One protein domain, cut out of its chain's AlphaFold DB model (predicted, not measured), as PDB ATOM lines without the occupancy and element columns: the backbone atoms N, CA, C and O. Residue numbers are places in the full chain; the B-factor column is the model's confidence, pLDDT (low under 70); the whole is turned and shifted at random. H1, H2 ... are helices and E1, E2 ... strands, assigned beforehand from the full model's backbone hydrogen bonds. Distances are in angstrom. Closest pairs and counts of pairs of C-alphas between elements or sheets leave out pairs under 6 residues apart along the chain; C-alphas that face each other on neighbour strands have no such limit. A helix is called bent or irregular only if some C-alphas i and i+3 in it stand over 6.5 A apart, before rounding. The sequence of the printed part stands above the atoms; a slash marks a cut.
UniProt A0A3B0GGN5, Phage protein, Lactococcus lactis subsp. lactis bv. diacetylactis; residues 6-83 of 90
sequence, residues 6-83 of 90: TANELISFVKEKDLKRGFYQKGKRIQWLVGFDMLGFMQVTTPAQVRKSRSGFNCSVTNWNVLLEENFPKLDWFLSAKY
ATOM      1  N   THR A   6     -22.775 -65.632 -33.508       93.44
ATOM      2  CA  THR A   6     -21.814 -65.208 -34.529       93.44
ATOM      3  C   THR A   6     -22.125 -63.831 -35.117       93.44
ATOM      4  O   THR A   6     -23.271 -63.380 -35.182       93.44
ATOM      5  N   ALA A   7     -21.090 -63.156 -35.632       93.19
ATOM      6  CA  ALA A   7     -21.262 -61.907 -36.377       93.19
ATOM      7  C   ALA A   7     -22.120 -62.097 -37.642       93.19
ATOM      8  O   ALA A   7     -22.848 -61.191 -38.036       93.19
ATOM      9  N   ASN A   8     -22.084 -63.282 -38.261       94.06
ATOM     10  CA  ASN A   8     -22.889 -63.589 -39.445       94.06
ATOM     11  C   ASN A   8     -24.388 -63.664 -39.133       94.06
ATOM     12  O   ASN A   8     -25.192 -63.157 -39.919       94.06
ATOM     13  N   GLU A   9     -24.771 -64.248 -37.995       94.31
ATOM     14  CA  GLU A   9     -26.163 -64.234 -37.527       94.31
ATOM     15  C   GLU A   9     -26.644 -62.808 -37.288       94.31
ATOM     16  O   GLU A   9     -27.697 -62.422 -37.795       94.31
ATOM     17  N   LEU A  10     -25.837 -62.003 -36.592       93.62
ATOM     18  CA  LEU A  10     -26.128 -60.592 -36.369       93.62
ATOM     19  C   LEU A  10     -26.314 -59.844 -37.695       93.62
ATOM     20  O   LEU A  10     -27.308 -59.145 -37.874       93.62
ATOM     21  N   ILE A  11     -25.374 -59.979 -38.633       92.81
ATOM     22  CA  ILE A  11     -25.433 -59.295 -39.932       92.81
ATOM     23  C   ILE A  11     -26.680 -59.727 -40.712       92.81
ATOM     24  O   ILE A  11     -27.340 -58.888 -41.326       92.81
ATOM     25  N   SER A  12     -27.017 -61.017 -40.685       93.81
ATOM     26  CA  SER A  12     -28.213 -61.549 -41.346       93.81
ATOM     27  C   SER A  12     -29.488 -60.983 -40.723       93.81
ATOM     28  O   SER A  12     -30.362 -60.503 -41.441       93.81
ATOM     29  N   PHE A  13     -29.549 -60.930 -39.393       93.44
ATOM     30  CA  PHE A  13     -30.661 -60.341 -38.656       93.44
ATOM     31  C   PHE A  13     -30.824 -58.842 -38.936       93.44
ATOM     32  O   PHE A  13     -31.927 -58.371 -39.197       93.44
ATOM     33  N   VAL A  14     -29.734 -58.072 -38.924       92.25
ATOM     34  CA  VAL A  14     -29.756 -56.627 -39.212       92.25
ATOM     35  C   VAL A  14     -30.285 -56.360 -40.623       92.25
ATOM     36  O   VAL A  14     -31.064 -55.423 -40.811       92.25
ATOM     37  N   LYS A  15     -29.900 -57.193 -41.602       91.75
ATOM     38  CA  LYS A  15     -30.434 -57.138 -42.971       91.75
ATOM     39  C   LYS A  15     -31.927 -57.464 -43.011       91.75
ATOM     40  O   LYS A  15     -32.673 -56.746 -43.664       91.75
ATOM     41  N   GLU A  16     -32.364 -58.498 -42.294       94.69
ATOM     42  CA  GLU A  16     -33.781 -58.873 -42.192       94.69
ATOM     43  C   GLU A  16     -34.631 -57.755 -41.565       94.69
ATOM     44  O   GLU A  16     -35.746 -57.495 -42.009       94.69
ATOM     45  N   LYS A  17     -34.100 -57.057 -40.552       92.31
ATOM     46  CA  LYS A  17     -34.773 -55.929 -39.886       92.31
ATOM     47  C   LYS A  17     -34.641 -54.593 -40.619       92.31
ATOM     48  O   LYS A  17     -35.119 -53.590 -40.099       92.31
ATOM     49  N   ASP A  18     -34.007 -54.575 -41.791       93.00
ATOM     50  CA  ASP A  18     -33.793 -53.376 -42.611       93.00
ATOM     51  C   ASP A  18     -33.180 -52.201 -41.814       93.00
ATOM     52  O   ASP A  18     -33.521 -51.028 -41.993       93.00
ATOM     53  N   LEU A  19     -32.262 -52.517 -40.888       94.81
ATOM     54  CA  LEU A  19     -31.540 -51.512 -40.110       94.81
ATOM     55  C   LEU A  19     -30.527 -50.796 -41.013       94.81
ATOM     56  O   LEU A  19     -29.450 -51.298 -41.332       94.81
ATOM     57  N   LYS A  20     -30.878 -49.575 -41.408       95.12
ATOM     58  CA  LYS A  20     -30.085 -48.713 -42.290       95.12
ATOM     59  C   LYS A  20     -29.085 -47.875 -41.516       95.12
ATOM     60  O   LYS A  20     -29.359 -47.432 -40.403       95.12
ATOM     61  N   ARG A  21     -27.967 -47.548 -42.159       96.50
ATOM     62  CA  ARG A  21     -27.089 -46.455 -41.722       96.50
ATOM     63  C   ARG A  21     -27.872 -45.138 -41.724       96.50
ATOM     64  O   ARG A  21     -28.528 -44.804 -42.711       96.50
ATOM     65  N   GLY A  22     -27.780 -44.374 -40.643       97.38
ATOM     66  CA  GLY A  22     -28.446 -43.077 -40.545       97.38
ATOM     67  C   GLY A  22     -28.901 -42.720 -39.139       97.38
ATOM     68  O   GLY A  22     -28.499 -43.345 -38.157       97.38
ATOM     69  N   PHE A  23     -29.734 -41.688 -39.047       97.75
ATOM     70  CA  PHE A  23     -30.289 -41.199 -37.797       97.75
ATOM     71  C   PHE A  23     -31.521 -41.996 -37.376       97.75
ATOM     72  O   PHE A  23     -32.441 -42.239 -38.157       97.75
ATOM     73  N   TYR A  24     -31.543 -42.330 -36.092       97.81
ATOM     74  CA  TYR A  24     -32.665 -42.945 -35.405       97.81
ATOM     75  C   TYR A  24     -33.088 -42.071 -34.237       97.81
ATOM     76  O   TYR A  24     -32.240 -41.514 -33.528       97.81
ATOM     77  N   GLN A  25     -34.395 -41.983 -34.015       97.38
ATOM     78  CA  GLN A  25     -34.996 -41.207 -32.943       97.38
ATOM     79  C   GLN A  25     -35.899 -42.079 -32.070       97.38
ATOM     80  O   GLN A  25     -36.804 -42.755 -32.557       97.38
ATOM     81  N   LYS A  26     -35.696 -42.002 -30.752       96.81
ATOM     82  CA  LYS A  26     -36.604 -42.572 -29.749       96.81
ATOM     83  C   LYS A  26     -36.837 -41.540 -28.652       96.81
ATOM     84  O   LYS A  26     -35.924 -41.197 -27.896       96.81
ATOM     85  N   GLY A  27     -38.054 -41.003 -28.595       94.81
ATOM     86  CA  GLY A  27     -38.370 -39.840 -27.765       94.81
ATOM     87  C   GLY A  27     -37.521 -38.623 -28.156       94.81
ATOM     88  O   GLY A  27     -37.451 -38.250 -29.326       94.81
ATOM     89  N   LYS A  28     -36.839 -38.021 -27.175       93.81
ATOM     90  CA  LYS A  28     -35.942 -36.865 -27.384       93.81
ATOM     91  C   LYS A  28     -34.520 -37.250 -27.816       93.81
ATOM     92  O   LYS A  28     -33.711 -36.375 -28.104       93.81
ATOM     93  N   ARG A  29     -34.183 -38.544 -27.820       95.44
ATOM     94  CA  ARG A  29     -32.826 -39.019 -28.112       95.44
ATOM     95  C   ARG A  29     -32.677 -39.324 -29.598       95.44
ATOM     96  O   ARG A  29     -33.462 -40.095 -30.142       95.44
ATOM     97  N   ILE A  30     -31.622 -38.774 -30.199       96.88
ATOM     98  CA  ILE A  30     -31.204 -39.046 -31.577       96.88
ATOM     99  C   ILE A  30     -29.803 -39.662 -31.558       96.88
ATOM    100  O   ILE A  30     -28.898 -39.132 -30.905       96.88
ATOM    101  N   GLN A  31     -29.613 -40.764 -32.281       97.19
ATOM    102  CA  GLN A  31     -28.302 -41.379 -32.507       97.19
ATOM    103  C   GLN A  31     -28.115 -41.738 -33.976       97.19
ATOM    104  O   GLN A  31     -29.081 -42.006 -34.683       97.19
ATOM    105  N   TRP A  32     -26.862 -41.736 -34.425       97.56
ATOM    106  CA  TRP A  32     -26.489 -42.177 -35.761       97.56
ATOM    107  C   TRP A  32     -25.945 -43.602 -35.701       97.56
ATOM    108  O   TRP A  32     -24.936 -43.843 -35.037       97.56
ATOM    109  N   LEU A  33     -26.578 -44.522 -36.421       97.69
ATOM    110  CA  LEU A  33     -26.042 -45.852 -36.685       97.69
ATOM    111  C   LEU A  33     -25.061 -45.761 -37.855       97.69
ATOM    112  O   LEU A  33     -25.447 -45.395 -38.966       97.69
ATOM    113  N   VAL A  34     -23.788 -46.071 -37.607       96.31
ATOM    114  CA  VAL A  34     -22.741 -46.098 -38.640       96.31
ATOM    115  C   VAL A  34     -22.816 -47.401 -39.433       96.31
ATOM    116  O   VAL A  34     -22.728 -47.363 -40.663       96.31
ATOM    117  N   GLY A  35     -22.996 -48.521 -38.730       96.12
ATOM    118  CA  GLY A  35     -23.079 -49.858 -39.305       96.12
ATOM    119  C   GLY A  35     -22.698 -50.949 -38.307       96.12
ATOM    120  O   GLY A  35     -22.623 -50.704 -37.101       96.12
ATOM    121  N   PHE A  36     -22.449 -52.139 -38.841       95.81
ATOM    122  CA  PHE A  36     -22.005 -53.320 -38.108       95.81
ATOM    123  C   PHE A  36     -20.755 -53.884 -38.781       95.81
ATOM    124  O   PHE A  36     -20.635 -53.788 -40.005       95.81
ATOM    125  N   ASP A  37     -19.839 -54.456 -38.006       93.62
ATOM    126  CA  ASP A  37     -18.623 -55.080 -38.530       93.62
ATOM    127  C   ASP A  37     -18.643 -56.616 -38.445       93.62
ATOM    128  O   ASP A  37     -19.542 -57.233 -37.870       93.62
ATOM    129  N   MET A  38     -17.626 -57.243 -39.045       91.75
ATOM    130  CA  MET A  38     -17.478 -58.704 -39.092       91.75
ATOM    131  C   MET A  38     -17.078 -59.331 -37.748       91.75
ATOM    132  O   MET A  38     -17.007 -60.551 -37.649       91.75
ATOM    133  N   LEU A  39     -16.807 -58.519 -36.723       93.62
ATOM    134  CA  LEU A  39     -16.497 -58.977 -35.368       93.62
ATOM    135  C   LEU A  39     -17.722 -58.902 -34.446       93.62
ATOM    136  O   LEU A  39     -17.631 -59.263 -33.275       93.62
ATOM    137  N   GLY A  40     -18.869 -58.458 -34.966       94.00
ATOM    138  CA  GLY A  40     -20.110 -58.352 -34.213       94.00
ATOM    139  C   GLY A  40     -20.256 -57.037 -33.448       94.00
ATOM    140  O   GLY A  40     -21.086 -56.947 -32.541       94.00
ATOM    141  N   PHE A  41     -19.481 -56.002 -33.784       96.94
ATOM    142  CA  PHE A  41     -19.679 -54.679 -33.206       96.94
ATOM    143  C   PHE A  41     -20.717 -53.879 -33.983       96.94
ATOM    144  O   PHE A  41     -20.658 -53.753 -35.205       96.94
ATOM    145  N   MET A  42     -21.625 -53.251 -33.241       97.12
ATOM    146  CA  MET A  42     -22.457 -52.158 -33.716       97.12
ATOM    147  C   MET A  42     -21.728 -50.834 -33.480       97.12
ATOM    148  O   MET A  42     -21.351 -50.509 -32.351       97.12
ATOM    149  N   GLN A  43     -21.558 -50.058 -34.543       97.50
ATOM    150  CA  GLN A  43     -20.867 -48.778 -34.523       97.50
ATOM    151  C   GLN A  43     -21.875 -47.633 -34.537       97.50
ATOM    152  O   GLN A  43     -22.713 -47.534 -35.439       97.50
ATOM    153  N   VAL A  44     -21.788 -46.732 -33.562       97.31
ATOM    154  CA  VAL A  44     -22.724 -45.612 -33.431       97.31
ATOM    155  C   VAL A  44     -22.021 -44.306 -33.113       97.31
ATOM    156  O   VAL A  44     -20.928 -44.271 -32.555       97.31
ATOM    157  N   THR A  45     -22.676 -43.195 -33.419       96.38
ATOM    158  CA  THR A  45     -22.196 -41.874 -33.026       96.38
ATOM    159  C   THR A  45     -23.354 -40.903 -32.777       96.38
ATOM    160  O   THR A  45     -24.528 -41.283 -32.774       96.38
ATOM    161  N   THR A  46     -23.038 -39.642 -32.492       95.75
ATOM    162  CA  THR A  46     -24.016 -38.597 -32.168       95.75
ATOM    163  C   THR A  46     -24.189 -37.604 -33.318       95.75
ATOM    164  O   THR A  46     -23.278 -37.434 -34.131       95.75
ATOM    165  N   PRO A  47     -25.313 -36.865 -33.372       95.31
ATOM    166  CA  PRO A  47     -25.507 -35.792 -34.349       95.31
ATOM    167  C   PRO A  47     -24.362 -34.778 -34.425       95.31
ATOM    168  O   PRO A  47     -23.970 -34.366 -35.513       95.31
ATOM    169  N   ALA A  48     -23.791 -34.395 -33.279       94.12
ATOM    170  CA  ALA A  48     -22.672 -33.458 -33.234       94.12
ATOM    171  C   ALA A  48     -21.414 -34.029 -33.910       94.12
ATOM    172  O   ALA A  48     -20.746 -33.319 -34.658       94.12
ATOM    173  N   GLN A  49     -21.127 -35.315 -33.696       95.62
ATOM    174  CA  GLN A  49     -19.993 -35.999 -34.318       95.62
ATOM    175  C   GLN A  49     -20.191 -36.193 -35.825       95.62
ATOM    176  O   GLN A  49     -19.249 -35.993 -36.586       95.62
ATOM    177  N   VAL A  50     -21.416 -36.490 -36.278       94.94
ATOM    178  CA  VAL A  50     -21.729 -36.543 -37.718       94.94
ATOM    179  C   VAL A  50     -21.511 -35.180 -38.371       94.94
ATOM    180  O   VAL A  50     -20.869 -35.103 -39.416       94.94
ATOM    181  N   ARG A  51     -21.991 -34.089 -37.753       92.81
ATOM    182  CA  ARG A  51     -21.743 -32.727 -38.256       92.81
ATOM    183  C   ARG A  51     -20.250 -32.420 -38.330       92.81
ATOM    184  O   ARG A  51     -19.781 -31.972 -39.368       92.81
ATOM    185  N   LYS A  52     -19.504 -32.737 -37.269       94.06
ATOM    186  CA  LYS A  52     -18.046 -32.574 -37.218       94.06
ATOM    187  C   LYS A  52     -17.341 -33.333 -38.354       94.06
ATOM    188  O   LYS A  52     -16.517 -32.745 -39.047       94.06
ATOM    189  N   SER A  53     -17.720 -34.594 -38.579       92.38
ATOM    190  CA  SER A  53     -17.204 -35.433 -39.669       92.38
ATOM    191  C   SER A  53     -17.481 -34.836 -41.048       92.38
ATOM    192  O   SER A  53     -16.578 -34.752 -41.875       92.38
ATOM    193  N   ARG A  54     -18.707 -34.355 -41.287       91.56
ATOM    194  CA  ARG A  54     -19.095 -33.715 -42.556       91.56
ATOM    195  C   ARG A  54     -18.354 -32.410 -42.825       91.56
ATOM    196  O   ARG A  54     -18.149 -32.063 -43.978       91.56
ATOM    197  N   SER A  55     -17.928 -31.717 -41.775       92.88
ATOM    198  CA  SER A  55     -17.057 -30.543 -41.867       92.88
ATOM    199  C   SER A  55     -15.571 -30.892 -42.055       92.88
ATOM    200  O   SER A  55     -14.737 -29.998 -41.975       92.88
ATOM    201  N   GLY A  56     -15.223 -32.166 -42.274       93.44
ATOM    202  CA  GLY A  56     -13.849 -32.612 -42.531       93.44
ATOM    203  C   GLY A  56     -12.995 -32.837 -41.281       93.44
ATOM    204  O   GLY A  56     -11.793 -33.057 -41.397       93.44
ATOM    205  N   PHE A  57     -13.584 -32.801 -40.082       93.50
ATOM    206  CA  PHE A  57     -12.853 -33.012 -38.831       93.50
ATOM    207  C   PHE A  57     -12.999 -34.443 -38.306       93.50
ATOM    208  O   PHE A  57     -14.027 -35.095 -38.486       93.50
ATOM    209  N   ASN A  58     -12.009 -34.893 -37.530       91.88
ATOM    210  CA  ASN A  58     -12.045 -36.195 -36.861       91.88
ATOM    211  C   ASN A  58     -13.254 -36.314 -35.921       91.88
ATOM    212  O   ASN A  58     -13.418 -35.510 -34.993       91.88
ATOM    213  N   CYS A  59     -14.068 -37.348 -36.128       91.12
ATOM    214  CA  CYS A  59     -15.202 -37.693 -35.277       91.12
ATOM    215  C   CYS A  59     -14.926 -38.952 -34.453       91.12
ATOM    216  O   CYS A  59     -14.195 -39.840 -34.886       91.12
ATOM    217  N   SER A  60     -15.556 -39.053 -33.288       93.94
ATOM    218  CA  SER A  60     -15.543 -40.276 -32.491       93.94
ATOM    219  C   SER A  60     -16.738 -41.173 -32.815       93.94
ATOM    220  O   SER A  60     -17.846 -40.708 -33.101       93.94
ATOM    221  N   VAL A  61     -16.502 -42.479 -32.743       95.38
ATOM    222  CA  VAL A  61     -17.511 -43.534 -32.870       95.38
ATOM    223  C   VAL A  61     -17.429 -44.399 -31.620       95.38
ATOM    224  O   VAL A  61     -16.350 -44.629 -31.078       95.38
ATOM    225  N   THR A  62     -18.579 -44.848 -31.138       96.56
ATOM    226  CA  THR A  62     -18.688 -45.829 -30.064       96.56
ATOM    227  C   THR A  62     -18.979 -47.189 -30.679       96.56
ATOM    228  O   THR A  62     -19.902 -47.314 -31.482       96.56
ATOM    229  N   ASN A  63     -18.211 -48.197 -30.277       96.88
ATOM    230  CA  ASN A  63     -18.395 -49.579 -30.705       96.88
ATOM    231  C   ASN A  63     -18.997 -50.376 -29.546       96.88
ATOM    232  O   ASN A  63     -18.478 -50.328 -28.430       96.88
ATOM    233  N   TRP A  64     -20.073 -51.113 -29.804       96.12
ATOM    234  CA  TRP A  64     -20.667 -52.037 -28.840       96.12
ATOM    235  C   TRP A  64     -20.641 -53.442 -29.416       96.12
ATOM    236  O   TRP A  64     -21.215 -53.663 -30.479       96.12
ATOM    237  N   ASN A  65     -19.987 -54.382 -28.730       95.88
ATOM    238  CA  ASN A  65     -20.007 -55.782 -29.138       95.88
ATOM    239  C   ASN A  65     -21.393 -56.354 -28.829       95.88
ATOM    240  O   ASN A  65     -21.696 -56.645 -27.672       95.88
ATOM    241  N   VAL A  66     -22.234 -56.483 -29.851       94.12
ATOM    242  CA  VAL A  66     -23.618 -56.956 -29.714       94.12
ATOM    243  C   VAL A  66     -23.724 -58.480 -29.810       94.12
ATOM    244  O   VAL A  66     -24.824 -58.993 -29.953       94.12
ATOM    245  N   LEU A  67     -22.604 -59.203 -29.692       93.62
ATOM    246  CA  LEU A  67     -22.585 -60.627 -29.328       93.62
ATOM    247  C   LEU A  67     -22.612 -60.815 -27.799       93.62
ATOM    248  O   LEU A  67     -22.955 -61.886 -27.300       93.62
ATOM    249  N   LEU A  68     -22.279 -59.764 -27.038       92.75
ATOM    250  CA  LEU A  68     -22.393 -59.749 -25.580       92.75
ATOM    251  C   LEU A  68     -23.800 -59.314 -25.162       92.75
ATOM    252  O   LEU A  68     -24.285 -58.260 -25.579       92.75
ATOM    253  N   GLU A  69     -24.426 -60.095 -24.282       89.69
ATOM    254  CA  GLU A  69     -25.811 -59.884 -23.829       89.69
ATOM    255  C   GLU A  69     -26.034 -58.501 -23.197       89.69
ATOM    256  O   GLU A  69     -27.065 -57.868 -23.418       89.69
ATOM    257  N   GLU A  70     -25.037 -57.971 -22.486       92.50
ATOM    258  CA  GLU A  70     -25.072 -56.632 -21.880       92.50
ATOM    259  C   GLU A  70     -25.295 -55.494 -22.893       92.50
ATOM    260  O   GLU A  70     -25.804 -54.425 -22.542       92.50
ATOM    261  N   ASN A  71     -24.945 -55.713 -24.165       94.19
ATOM    262  CA  ASN A  71     -25.096 -54.728 -25.230       94.19
ATOM    263  C   ASN A  71     -26.393 -54.906 -26.027       94.19
ATOM    264  O   ASN A  71     -26.716 -54.045 -26.849       94.19
ATOM    265  N   PHE A  72     -27.190 -55.944 -25.761       91.38
ATOM    266  CA  PHE A  72     -28.461 -56.173 -26.461       91.38
ATOM    267  C   PHE A  72     -29.461 -55.032 -26.291       91.38
ATOM    268  O   PHE A  72     -30.030 -54.613 -27.301       91.38
ATOM    269  N   PRO A  73     -29.609 -54.411 -25.101       93.81
ATOM    270  CA  PRO A  73     -30.471 -53.243 -24.955       93.81
ATOM    271  C   PRO A  73     -30.094 -52.082 -25.889       93.81
ATOM    272  O   PRO A  73     -30.931 -51.229 -26.189       93.81
ATOM    273  N   LYS A  74     -28.838 -52.019 -26.360       95.06
ATOM    274  CA  LYS A  74     -28.396 -51.010 -27.331       95.06
ATOM    275  C   LYS A  74     -28.937 -51.309 -28.721       95.06
ATOM    276  O   LYS A  74     -29.410 -50.384 -29.370       95.06
ATOM    277  N   LEU A  75     -28.904 -52.566 -29.158       95.12
ATOM    278  CA  LEU A  75     -29.502 -52.979 -30.428       95.12
ATOM    279  C   LEU A  75     -31.032 -52.850 -30.393       95.12
ATOM    280  O   LEU A  75     -31.610 -52.249 -31.298       95.12
ATOM    281  N   ASP A  76     -31.675 -53.303 -29.312       94.31
ATOM    282  CA  ASP A  76     -33.126 -53.174 -29.103       94.31
ATOM    283  C   ASP A  76     -33.587 -51.711 -29.159       94.31
ATOM    284  O   ASP A  76     -34.683 -51.396 -29.639       94.31
ATOM    285  N   TRP A  77     -32.742 -50.777 -28.705       96.75
ATOM    286  CA  TRP A  77     -33.021 -49.352 -28.846       96.75
ATOM    287  C   TRP A  77     -33.155 -48.939 -30.316       96.75
ATOM    288  O   TRP A  77     -34.117 -48.247 -30.631       96.75
ATOM    289  N   PHE A  78     -32.259 -49.380 -31.209       96.44
ATOM    290  CA  PHE A  78     -32.338 -49.066 -32.645       96.44
ATOM    291  C   PHE A  78     -33.521 -49.746 -33.326       96.44
ATOM    292  O   PHE A  78     -34.211 -49.099 -34.106       96.44
ATOM    293  N   LEU A  79     -33.805 -51.004 -32.982       95.06
ATOM    294  CA  LEU A  79     -34.950 -51.745 -33.523       95.06
ATOM    295  C   LEU A  79     -36.299 -51.101 -33.175       95.06
ATOM    296  O   LEU A  79     -37.259 -51.219 -33.927       95.06
ATOM    297  N   SER A  80     -36.373 -50.419 -32.032       95.62
ATOM    298  CA  SER A  80     -37.579 -49.719 -31.573       95.62
ATOM    299  C   SER A  80     -37.574 -48.216 -31.865       95.62
ATOM    300  O   SER A  80     -38.552 -47.529 -31.561       95.62
ATOM    301  N   ALA A  81     -36.481 -47.678 -32.402       97.50
ATOM    302  CA  ALA A  81     -36.369 -46.272 -32.750       97.50
ATOM    303  C   ALA A  81     -36.889 -46.026 -34.170       97.50
ATOM    304  O   ALA A  81     -36.743 -46.850 -35.069       97.50
ATOM    305  N   LYS A  82     -37.461 -44.843 -34.396       96.88
ATOM    306  CA  LYS A  82     -37.875 -44.413 -35.730       96.88
ATOM    307  C   LYS A  82     -36.635 -44.047 -36.544       96.88
ATOM    308  O   LYS A  82     -35.883 -43.168 -36.125       96.88
ATOM    309  N   TYR A  83     -36.455 -44.659 -37.710       97.19
ATOM    310  CA  TYR A  83     -35.500 -44.166 -38.703       97.19
ATOM    311  C   TYR A  83     -35.982 -42.819 -39.257       97.19
ATOM    312  O   TYR A  83     -37.122 -42.706 -39.708       97.19
TER     313      TYR A  83
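AT A GLANCE: This is residues 6 to 83 of the 90 residues of the protein "Phage protein" of Lactococcus lactis subsp. lactis bv. diacetylactis (UniProt A0A3B0GGN5). What shape does the printed part make? A strongly twisted sheet of four antiparallel strands makes the middle, with H3 in the crook between its edge strands E4 and E1. H1 and H2 lie toward opposite ends of the longest axis, and the last residues, 82 to 83, fold back beside E1. What is it built of? The 78 printed residues hold three named helices and four named strands, in the order H1 E1 E2 E3 H2 E4 H3, with the sheet order E1 - E2 - E3 - E4; the class is mixed, helices and strands. It is compact, with a radius of gyration of the C-alphas of 12.5 A and spans of 35 by 27 by 22 A.

IN THESE COORDINATES: Where does the first helix run? H1 is residues 7 to 16, 14.1 A long, from C-alpha 7 at (-21.262, -61.907, -36.377). Which elements follow? E1 is residues 22 to 26, 13.5 A, E2 residues 29 to 36, 20.5 A, and E3 residues 41 to 45, 13.1 A. H2 is residues 47 to 54 and E4 residues 62 to 65. Where does the last helix end? H3, residues 69 to 79 and 15.6 A long, ends at C-alpha 79, (-34.950, -51.745, -33.523); it is irregular, with C-alphas 70 and 73 7.1 A apart.

HOW THE PARTS SIT: How are the strands joined? E1, E2 and E3 form a meander, each strand the antiparallel neighbour of the one before, with hairpins E1 and E2, E2 and E3. Within hydrogen-bond range are N 24 and O 31, 2.9 A, N 34 and O 43, 2.8 A, and, between antiparallel E3 and E4, N 42 and O 64, 2.8 A. Where are the helices? H3 is on the sheet, at the sheet's level with a height of 2.5 A; its closest C-alphas to E4 are those of Trp 64 and Asn 71, 6.3 A, and to E1 those of Tyr 24 and Phe 78, 6.7 A. H2 is on the sheet over E2, its closest C-alphas those of Gln 31 and Pro 47, 6.5 A. H1 is on the sheet, its closest C-alphas to E2 those of Ile 11 and Phe 36, 7.1 A, and H1 and E3 are near each other. How regular are the helix backbones? In H1 and H2 every O i to N i+4 pair is within hydrogen-bond range; in H3 3 of 7 are, beside 6 of 8 O i to N i+3 pairs.

THE WHOLE: How far does it reach? The two C-alphas farthest apart are those of Thr 6 and Ser 55, 35.8 A. Are there cuts or long links? The printed part has no cut and no long link; H2 to E4, with 7 residues between them, is short and the others are tight. How confident is the model? The mean pLDDT of the printed part is 94.8, and no printed residue is under 70.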